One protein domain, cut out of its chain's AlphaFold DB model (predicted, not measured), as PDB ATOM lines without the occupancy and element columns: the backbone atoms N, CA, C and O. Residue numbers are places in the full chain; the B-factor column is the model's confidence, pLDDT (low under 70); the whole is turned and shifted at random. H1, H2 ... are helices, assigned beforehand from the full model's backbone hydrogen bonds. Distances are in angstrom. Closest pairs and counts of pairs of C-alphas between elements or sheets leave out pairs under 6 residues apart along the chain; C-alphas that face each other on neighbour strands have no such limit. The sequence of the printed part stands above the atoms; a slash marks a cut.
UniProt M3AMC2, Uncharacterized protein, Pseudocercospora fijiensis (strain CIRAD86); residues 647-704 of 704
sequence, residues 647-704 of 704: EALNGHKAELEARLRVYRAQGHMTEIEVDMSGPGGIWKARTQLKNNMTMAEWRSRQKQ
ATOM      1  N   GLU A 647     120.399 272.231 305.868       96.38
ATOM      2  CA  GLU A 647     119.918 271.352 306.937       96.38
ATOM      3  C   GLU A 647     118.381 271.295 306.971       96.38
ATOM      4  O   GLU A 647     117.805 270.204 306.969       96.38
ATOM      5  N   ALA A 648     117.701 272.444 306.873       96.06
ATOM      6  CA  ALA A 648     116.239 272.507 306.792       96.06
ATOM      7  C   ALA A 648     115.669 271.782 305.551       96.06
ATOM      8  O   ALA A 648     114.669 271.063 305.645       96.06
ATOM      9  N   LEU A 649     116.320 271.922 304.391       96.88
ATOM     10  CA  LEU A 649     115.900 271.264 303.147       96.88
ATOM     11  C   LEU A 649     116.097 269.740 303.222       96.88
ATOM     12  O   LEU A 649     115.222 268.979 302.800       96.88
ATOM     13  N   ASN A 650     117.197 269.279 303.826       94.69
ATOM     14  CA  ASN A 650     117.416 267.859 304.111       94.69
ATOM     15  C   ASN A 650     116.397 267.301 305.123       94.69
ATOM     16  O   ASN A 650     115.919 266.178 304.941       94.69
ATOM     17  N   GLY A 651     115.996 268.088 306.128       97.25
ATOM     18  CA  GLY A 651     114.925 267.739 307.068       97.25
ATOM     19  C   GLY A 651     113.586 267.471 306.371       97.25
ATOM     20  O   GLY A 651     113.019 266.387 306.515       97.25
ATOM     21  N   HIS A 652     113.117 268.402 305.533       95.75
ATOM     22  CA  HIS A 652     111.887 268.204 304.753       95.75
ATOM     23  C   HIS A 652     111.980 267.035 303.762       95.75
ATOM     24  O   HIS A 652     110.994 266.323 303.558       95.75
ATOM     25  N   LYS A 653     113.155 266.777 303.170       95.75
ATOM     26  CA  LYS A 653     113.363 265.589 302.328       95.75
ATOM     27  C   LYS A 653     113.168 264.294 303.129       95.75
ATOM     28  O   LYS A 653     112.480 263.391 302.652       95.75
ATOM     29  N   ALA A 654     113.732 264.207 304.333       94.81
ATOM     30  CA  ALA A 654     113.582 263.039 305.201       94.81
ATOM     31  C   ALA A 654     112.121 262.823 305.641       94.81
ATOM     32  O   ALA A 654     111.639 261.689 305.637       94.81
ATOM     33  N   GLU A 655     111.389 263.899 305.946       96.12
ATOM     34  CA  GLU A 655     109.954 263.849 306.257       96.12
ATOM     35  C   GLU A 655     109.126 263.337 305.062       96.12
ATOM     36  O   GLU A 655     108.296 262.434 305.211       96.12
ATOM     37  N   LEU A 656     109.392 263.852 303.855       96.31
ATOM     38  CA  LEU A 656     108.721 263.421 302.626       96.31
ATOM     39  C   LEU A 656     108.987 261.937 302.331       96.31
ATOM     40  O   LEU A 656     108.056 261.192 302.017       96.31
ATOM     41  N   GLU A 657     110.233 261.480 302.479       94.44
ATOM     42  CA  GLU A 657     110.581 260.063 302.351       94.44
ATOM     43  C   GLU A 657     109.870 259.190 303.392       94.44
ATOM     44  O   GLU A 657     109.387 258.111 303.045       94.44
ATOM     45  N   ALA A 658     109.761 259.635 304.647       94.62
ATOM     46  CA  ALA A 658     109.036 258.908 305.687       94.62
ATOM     47  C   ALA A 658     107.541 258.772 305.345       94.62
ATOM     48  O   ALA A 658     106.992 257.668 305.394       94.62
ATOM     49  N   ARG A 659     106.894 259.857 304.900       95.19
ATOM     50  CA  ARG A 659     105.479 259.849 304.480       95.19
ATOM     51  C   ARG A 659     105.261 258.959 303.247       95.19
ATOM     52  O   ARG A 659     104.308 258.182 303.215       95.19
ATOM     53  N   LEU A 660     106.182 258.967 302.279       94.31
ATOM     54  CA  LEU A 660     106.156 258.051 301.126       94.31
ATOM     55  C   LEU A 660     106.349 256.574 301.521       94.31
ATOM     56  O   LEU A 660     105.730 255.701 300.907       94.31
ATOM     57  N   ARG A 661     107.155 256.269 302.548       93.56
ATOM     58  CA  ARG A 661     107.279 254.902 303.096       93.56
ATOM     59  C   ARG A 661     105.962 254.432 303.721       93.56
ATOM     60  O   ARG A 661     105.577 253.293 303.473       93.56
ATOM     61  N   VAL A 662     105.234 255.300 304.433       94.38
ATOM     62  CA  VAL A 662     103.902 254.982 304.987       94.38
ATOM     63  C   VAL A 662     102.889 254.680 303.876       94.38
ATOM     64  O   VAL A 662     102.275 253.615 303.900       94.38
ATOM     65  N   TYR A 663     102.766 255.532 302.851       91.50
ATOM     66  CA  TYR A 663     101.843 255.276 301.730       91.50
ATOM     67  C   TYR A 663     102.183 254.005 300.934       91.50
ATOM     68  O   TYR A 663     101.281 253.319 300.444       91.50
ATOM     69  N   ARG A 664     103.474 253.657 300.830       91.69
ATOM     70  CA  ARG A 664     103.928 252.391 300.233       91.69
ATOM     71  C   ARG A 664     103.560 251.188 301.108       91.69
ATOM     72  O   ARG A 664     103.080 250.193 300.578       91.69
ATOM     73  N   ALA A 665     103.739 251.284 302.427       87.19
ATOM     74  CA  ALA A 665     103.382 250.229 303.379       87.19
ATOM     75  C   ALA A 665     101.863 249.977 303.451       87.19
ATOM     76  O   ALA A 665     101.436 248.837 303.591       87.19
ATOM     77  N   GLN A 666     101.048 251.021 303.275       93.56
ATOM     78  CA  GLN A 666      99.586 250.920 303.157       93.56
ATOM     79  C   GLN A 666      99.111 250.361 301.798       93.56
ATOM     80  O   GLN A 666      97.913 250.198 301.584       93.56
ATOM     81  N   GLY A 667     100.019 250.089 300.851       91.06
ATOM     82  CA  GLY A 667      99.684 249.551 299.527       91.06
ATOM     83  C   GLY A 667      98.968 250.531 298.587       91.06
ATOM     84  O   GLY A 667      98.548 250.130 297.502       91.06
ATOM     85  N   HIS A 668      98.837 251.809 298.960       76.94
ATOM     86  CA  HIS A 668      98.095 252.805 298.178       76.94
ATOM     87  C   HIS A 668      98.864 253.357 296.966       76.94
ATOM     88  O   HIS A 668      98.245 253.941 296.078       76.94
ATOM     89  N   MET A 669     100.190 253.173 296.894       67.19
ATOM     90  CA  MET A 669     101.007 253.616 295.756       67.19
ATOM     91  C   MET A 669     102.138 252.643 295.407       67.19
ATOM     92  O   MET A 669     103.000 252.340 296.234       67.19
ATOM     93  N   THR A 670     102.196 252.244 294.134       66.25
ATOM     94  CA  THR A 670     103.371 251.619 293.510       66.25
ATOM     95  C   THR A 670     104.232 252.691 292.840       66.25
ATOM     96  O   THR A 670     103.741 253.374 291.949       66.25
ATOM     97  N   GLU A 671     105.496 252.804 293.259       62.75
ATOM     98  CA  GLU A 671     106.585 253.570 292.617       62.75
ATOM     99  C   GLU A 671     106.236 254.970 292.064       62.75
ATOM    100  O   GLU A 671     105.884 255.149 290.898       62.75
ATOM    101  N   ILE A 672     106.475 255.997 292.888       67.62
ATOM    102  CA  ILE A 672     106.790 257.339 292.383       67.62
ATOM    103  C   ILE A 672     108.309 257.424 292.219       67.62
ATOM    104  O   ILE A 672     109.044 257.355 293.204       67.62
ATOM    105  N   GLU A 673     108.758 257.600 290.981       65.56
ATOM    106  CA  GLU A 673     110.135 257.953 290.641       65.56
ATOM    107  C   GLU A 673     110.237 259.484 290.508       65.56
ATOM    108  O   GLU A 673     109.426 260.114 289.818       65.56
ATOM    109  N   VAL A 674     111.197 260.094 291.210       68.69
ATOM    110  CA  VAL A 674     111.420 261.550 291.228       68.69
ATOM    111  C   VAL A 674     112.783 261.843 290.612       68.69
ATOM    112  O   VAL A 674     113.805 261.815 291.292       68.69
ATOM    113  N   ASP A 675     112.787 262.115 289.310       68.12
ATOM    114  CA  ASP A 675     113.988 262.525 288.584       68.12
ATOM    115  C   ASP A 675     114.355 263.980 288.929       68.12
ATOM    116  O   ASP A 675     113.574 264.910 288.703       68.12
ATOM    117  N   MET A 676     115.553 264.164 289.487       71.88
ATOM    118  CA  MET A 676     116.116 265.462 289.882       71.88
ATOM    119  C   MET A 676     117.181 265.981 288.895       71.88
ATOM    120  O   MET A 676     117.770 267.031 289.133       71.88
ATOM    121  N   SER A 677     117.443 265.282 287.784       70.31
ATOM    122  CA  SER A 677     118.538 265.595 286.844       70.31
ATOM    123  C   SER A 677     118.255 266.754 285.871       70.31
ATOM    124  O   SER A 677     119.109 267.114 285.057       70.31
ATOM    125  N   GLY A 678     117.064 267.358 285.932       60.56
ATOM    126  CA  GLY A 678     116.611 268.377 284.985       60.56
ATOM    127  C   GLY A 678     117.345 269.727 285.107       60.56
ATOM    128  O   GLY A 678     117.181 270.410 286.125       60.56
ATOM    129  N   PRO A 679     118.075 270.197 284.072       43.97
ATOM    130  CA  PRO A 679     118.702 271.516 284.100       43.97
ATOM    131  C   PRO A 679     117.634 272.616 284.199       43.97
ATOM    132  O   PRO A 679     116.701 272.666 283.397       43.97
ATOM    133  N   GLY A 680     117.776 273.493 285.196       67.00
ATOM    134  CA  GLY A 680     116.822 274.569 285.494       67.00
ATOM    135  C   GLY A 680     115.833 274.284 286.632       67.00
ATOM    136  O   GLY A 680     114.953 275.104 286.862       67.00
ATOM    137  N   GLY A 681     115.951 273.158 287.352       60.09
ATOM    138  CA  GLY A 681     115.171 272.913 288.579       60.09
ATOM    139  C   GLY A 681     113.669 272.684 288.354       60.09
ATOM    140  O   GLY A 681     112.864 272.898 289.257       60.09
ATOM    141  N   ILE A 682     113.275 272.270 287.145       48.06
ATOM    142  CA  ILE A 682     111.873 272.019 286.791       48.06
ATOM    143  C   ILE A 682     111.465 270.620 287.270       48.06
ATOM    144  O   ILE A 682     111.823 269.610 286.665       48.06
ATOM    145  N   TRP A 683     110.673 270.585 288.340       63.47
ATOM    146  CA  TRP A 683     110.168 269.377 288.989       63.47
ATOM    147  C   TRP A 683     109.279 268.559 288.035       63.47
ATOM    148  O   TRP A 683     108.239 269.037 287.579       63.47
ATOM    149  N   LYS A 684     109.659 267.307 287.749       51.03
ATOM    150  CA  LYS A 684     108.886 266.373 286.909       51.03
ATOM    151  C   LYS A 684     108.562 265.076 287.650       51.03
ATOM    152  O   LYS A 684     109.116 264.021 287.359       51.03
ATOM    153  N   ALA A 685     107.610 265.148 288.578       46.00
ATOM    154  CA  ALA A 685     106.990 263.946 289.130       46.00
ATOM    155  C   ALA A 685     106.210 263.205 288.027       46.00
ATOM    156  O   ALA A 685     105.359 263.798 287.361       46.00
ATOM    157  N   ARG A 686     106.490 261.911 287.823       49.09
ATOM    158  CA  ARG A 686     105.847 261.093 286.779       49.09
ATOM    159  C   ARG A 686     105.040 259.944 287.383       49.09
ATOM    160  O   ARG A 686     105.422 258.782 287.296       49.09
ATOM    161  N   THR A 687     103.897 260.271 287.976       47.28
ATOM    162  CA  THR A 687     102.955 259.294 288.540       47.28
ATOM    163  C   THR A 687     102.421 258.333 287.472       47.28
ATOM    164  O   THR A 687     101.621 258.716 286.619       47.28
ATOM    165  N   GLN A 688     102.811 257.058 287.541       40.16
ATOM    166  CA  GLN A 688     102.105 255.977 286.849       40.16
ATOM    167  C   GLN A 688     101.146 255.282 287.817       40.16
ATOM    168  O   GLN A 688     101.561 254.426 288.594       40.16
ATOM    169  N   LEU A 689      99.844 255.576 287.720       36.97
ATOM    170  CA  LEU A 689      98.824 254.694 288.295       36.97
ATOM    171  C   LEU A 689      98.754 253.393 287.478       36.97
ATOM    172  O   LEU A 689      97.911 253.224 286.595       36.97
ATOM    173  N   LYS A 690      99.642 252.448 287.792       48.50
ATOM    174  CA  LYS A 690      99.446 251.042 287.444       48.50
ATOM    175  C   LYS A 690      98.440 250.447 288.421       48.50
ATOM    176  O   LYS A 690      98.809 249.929 289.473       48.50
ATOM    177  N   ASN A 691      97.162 250.499 288.053       45.06
ATOM    178  CA  ASN A 691      96.112 249.737 288.728       45.06
ATOM    179  C   ASN A 691      96.341 248.233 288.486       45.06
ATOM    180  O   ASN A 691      95.694 247.623 287.640       45.06
ATOM    181  N   ASN A 692      97.266 247.637 289.243       46.66
ATOM    182  CA  ASN A 692      97.610 246.212 289.196       46.66
ATOM    183  C   ASN A 692      96.519 245.298 289.789       46.66
ATOM    184  O   ASN A 692      96.714 244.089 289.865       46.66
ATOM    185  N   MET A 693      95.370 245.856 290.183       58.56
ATOM    186  CA  MET A 693      94.182 245.094 290.553       58.56
ATOM    187  C   MET A 693      93.665 244.358 289.317       58.56
ATOM    188  O   MET A 693      93.136 244.961 288.380       58.56
ATOM    189  N   THR A 694      93.853 243.044 289.290       76.12
ATOM    190  CA  THR A 694      93.557 242.240 288.108       76.12
ATOM    191  C   THR A 694      92.057 242.235 287.805       76.12
ATOM    192  O   THR A 694      91.206 242.298 288.696       76.12
ATOM    193  N   MET A 695      91.694 242.054 286.529       62.53
ATOM    194  CA  MET A 695      90.290 241.854 286.126       62.53
ATOM    195  C   MET A 695      89.644 240.607 286.767       62.53
ATOM    196  O   MET A 695      88.426 240.453 286.693       62.53
ATOM    197  N   ALA A 696      90.433 239.722 287.386       67.88
ATOM    198  CA  ALA A 696      89.936 238.646 288.237       67.88
ATOM    199  C   ALA A 696      89.526 239.178 289.621       67.88
ATOM    200  O   ALA A 696      88.374 239.005 290.009       67.88
ATOM    201  N   GLU A 697      90.407 239.892 290.326       77.75
ATOM    202  CA  GLU A 697      90.115 240.480 291.643       77.75
ATOM    203  C   GLU A 697      88.967 241.490 291.602       77.75
ATOM    204  O   GLU A 697      88.104 241.468 292.480       77.75
ATOM    205  N   TRP A 698      88.899 242.329 290.564       88.50
ATOM    206  CA  TRP A 698      87.780 243.259 290.380       88.50
ATOM    207  C   TRP A 698      86.443 242.528 290.216       88.50
ATOM    208  O   TRP A 698      85.444 242.931 290.802       88.50
ATOM    209  N   ARG A 699      86.428 241.391 289.508       85.06
ATOM    210  CA  ARG A 699      85.233 240.537 289.388       85.06
ATOM    211  C   ARG A 699      84.923 239.741 290.658       85.06
ATOM    212  O   ARG A 699      83.767 239.381 290.847       85.06
ATOM    213  N   SER A 700      85.908 239.471 291.513       78.12
ATOM    214  CA  SER A 700      85.685 238.854 292.829       78.12
ATOM    215  C   SER A 700      85.069 239.849 293.818       78.12
ATOM    216  O   SER A 700      84.062 239.526 294.437       78.12
ATOM    217  N   ARG A 701      85.567 241.096 293.872       84.31
ATOM    218  CA  ARG A 701      84.990 242.205 294.672       84.31
ATOM    219  C   ARG A 701      83.677 242.793 294.111       84.31
ATOM    220  O   ARG A 701      83.203 243.821 294.578       84.31
ATOM    221  N   GLN A 702      83.122 242.182 293.068       83.25
ATOM    222  CA  GLN A 702      81.780 242.460 292.529       83.25
ATOM    223  C   GLN A 702      80.852 241.235 292.661       83.25
ATOM    224  O   GLN A 702      79.786 241.185 292.050       83.25
ATOM    225  N   LYS A 703      81.288 240.217 293.415       79.62
ATOM    226  CA  LYS A 703      80.539 238.996 293.763       79.62
ATOM    227  C   LYS A 703      80.475 238.736 295.273       79.62
ATOM    228  O   LYS A 703      79.809 237.789 295.685       79.62
ATOM    229  N   GLN A 704      81.205 239.538 296.041       66.88
ATOM    230  CA  GLN A 704      81.051 239.762 297.475       66.88
ATOM    231  C   GLN A 704      80.294 241.080 297.634       66.88
ATOM    232  O   GLN A 704      79.456 241.140 298.551       66.88
TER     233      GLN A 704
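What this domain is: This is residues 647 to 704 of the 704 residues of an uncharacterized protein of Pseudocercospora fijiensis (strain CIRAD86) (UniProt M3AMC2). A long helix, H1, is followed by an open, extended loop: the link folds back along H1 at a distance, turns at residues 677 to 682, then runs back past H1's end to the small helix H2 at the far end. Residues 647 to 659 of H1, the turn 677 to 682 and residues 693 to 704 stick out free. The printed part has 58 residues with two named helices, H1 then H2, and no named strand; the class is all helix, though named elements hold 25 residues, under half. It is an extended rod, with a radius of gyration of the C-alphas of 16.6 A and spans of 52 by 23 by 10 A.

How they stand to each other: H1, residues 647 to 665, and H2, residues 695 to 700, are apart. Between them, residues 674 to 675 form a short antiparallel pairing with residues 684 to 685. Every O i to N i+4 pair of H1 is within hydrogen-bond range; in H2 1 of 2 is, beside 2 of 3 O i to N i+3 pairs.

Where its parts are: H1 measures 27.1 A, from C-alpha 647 at (119.918, 271.352, 306.937) to C-alpha 665. H2 ends at C-alpha 700, (85.685, 238.854, 292.829).

The domain as a whole: The C-alphas farthest apart, of Glu 647 and Lys 703, are 52.6 A apart. The printed part has no cut. The link is long, 29 residues. Mean pLDDT of the printed part is 74.6; 26 residues, among them 678 to 693, are under 70.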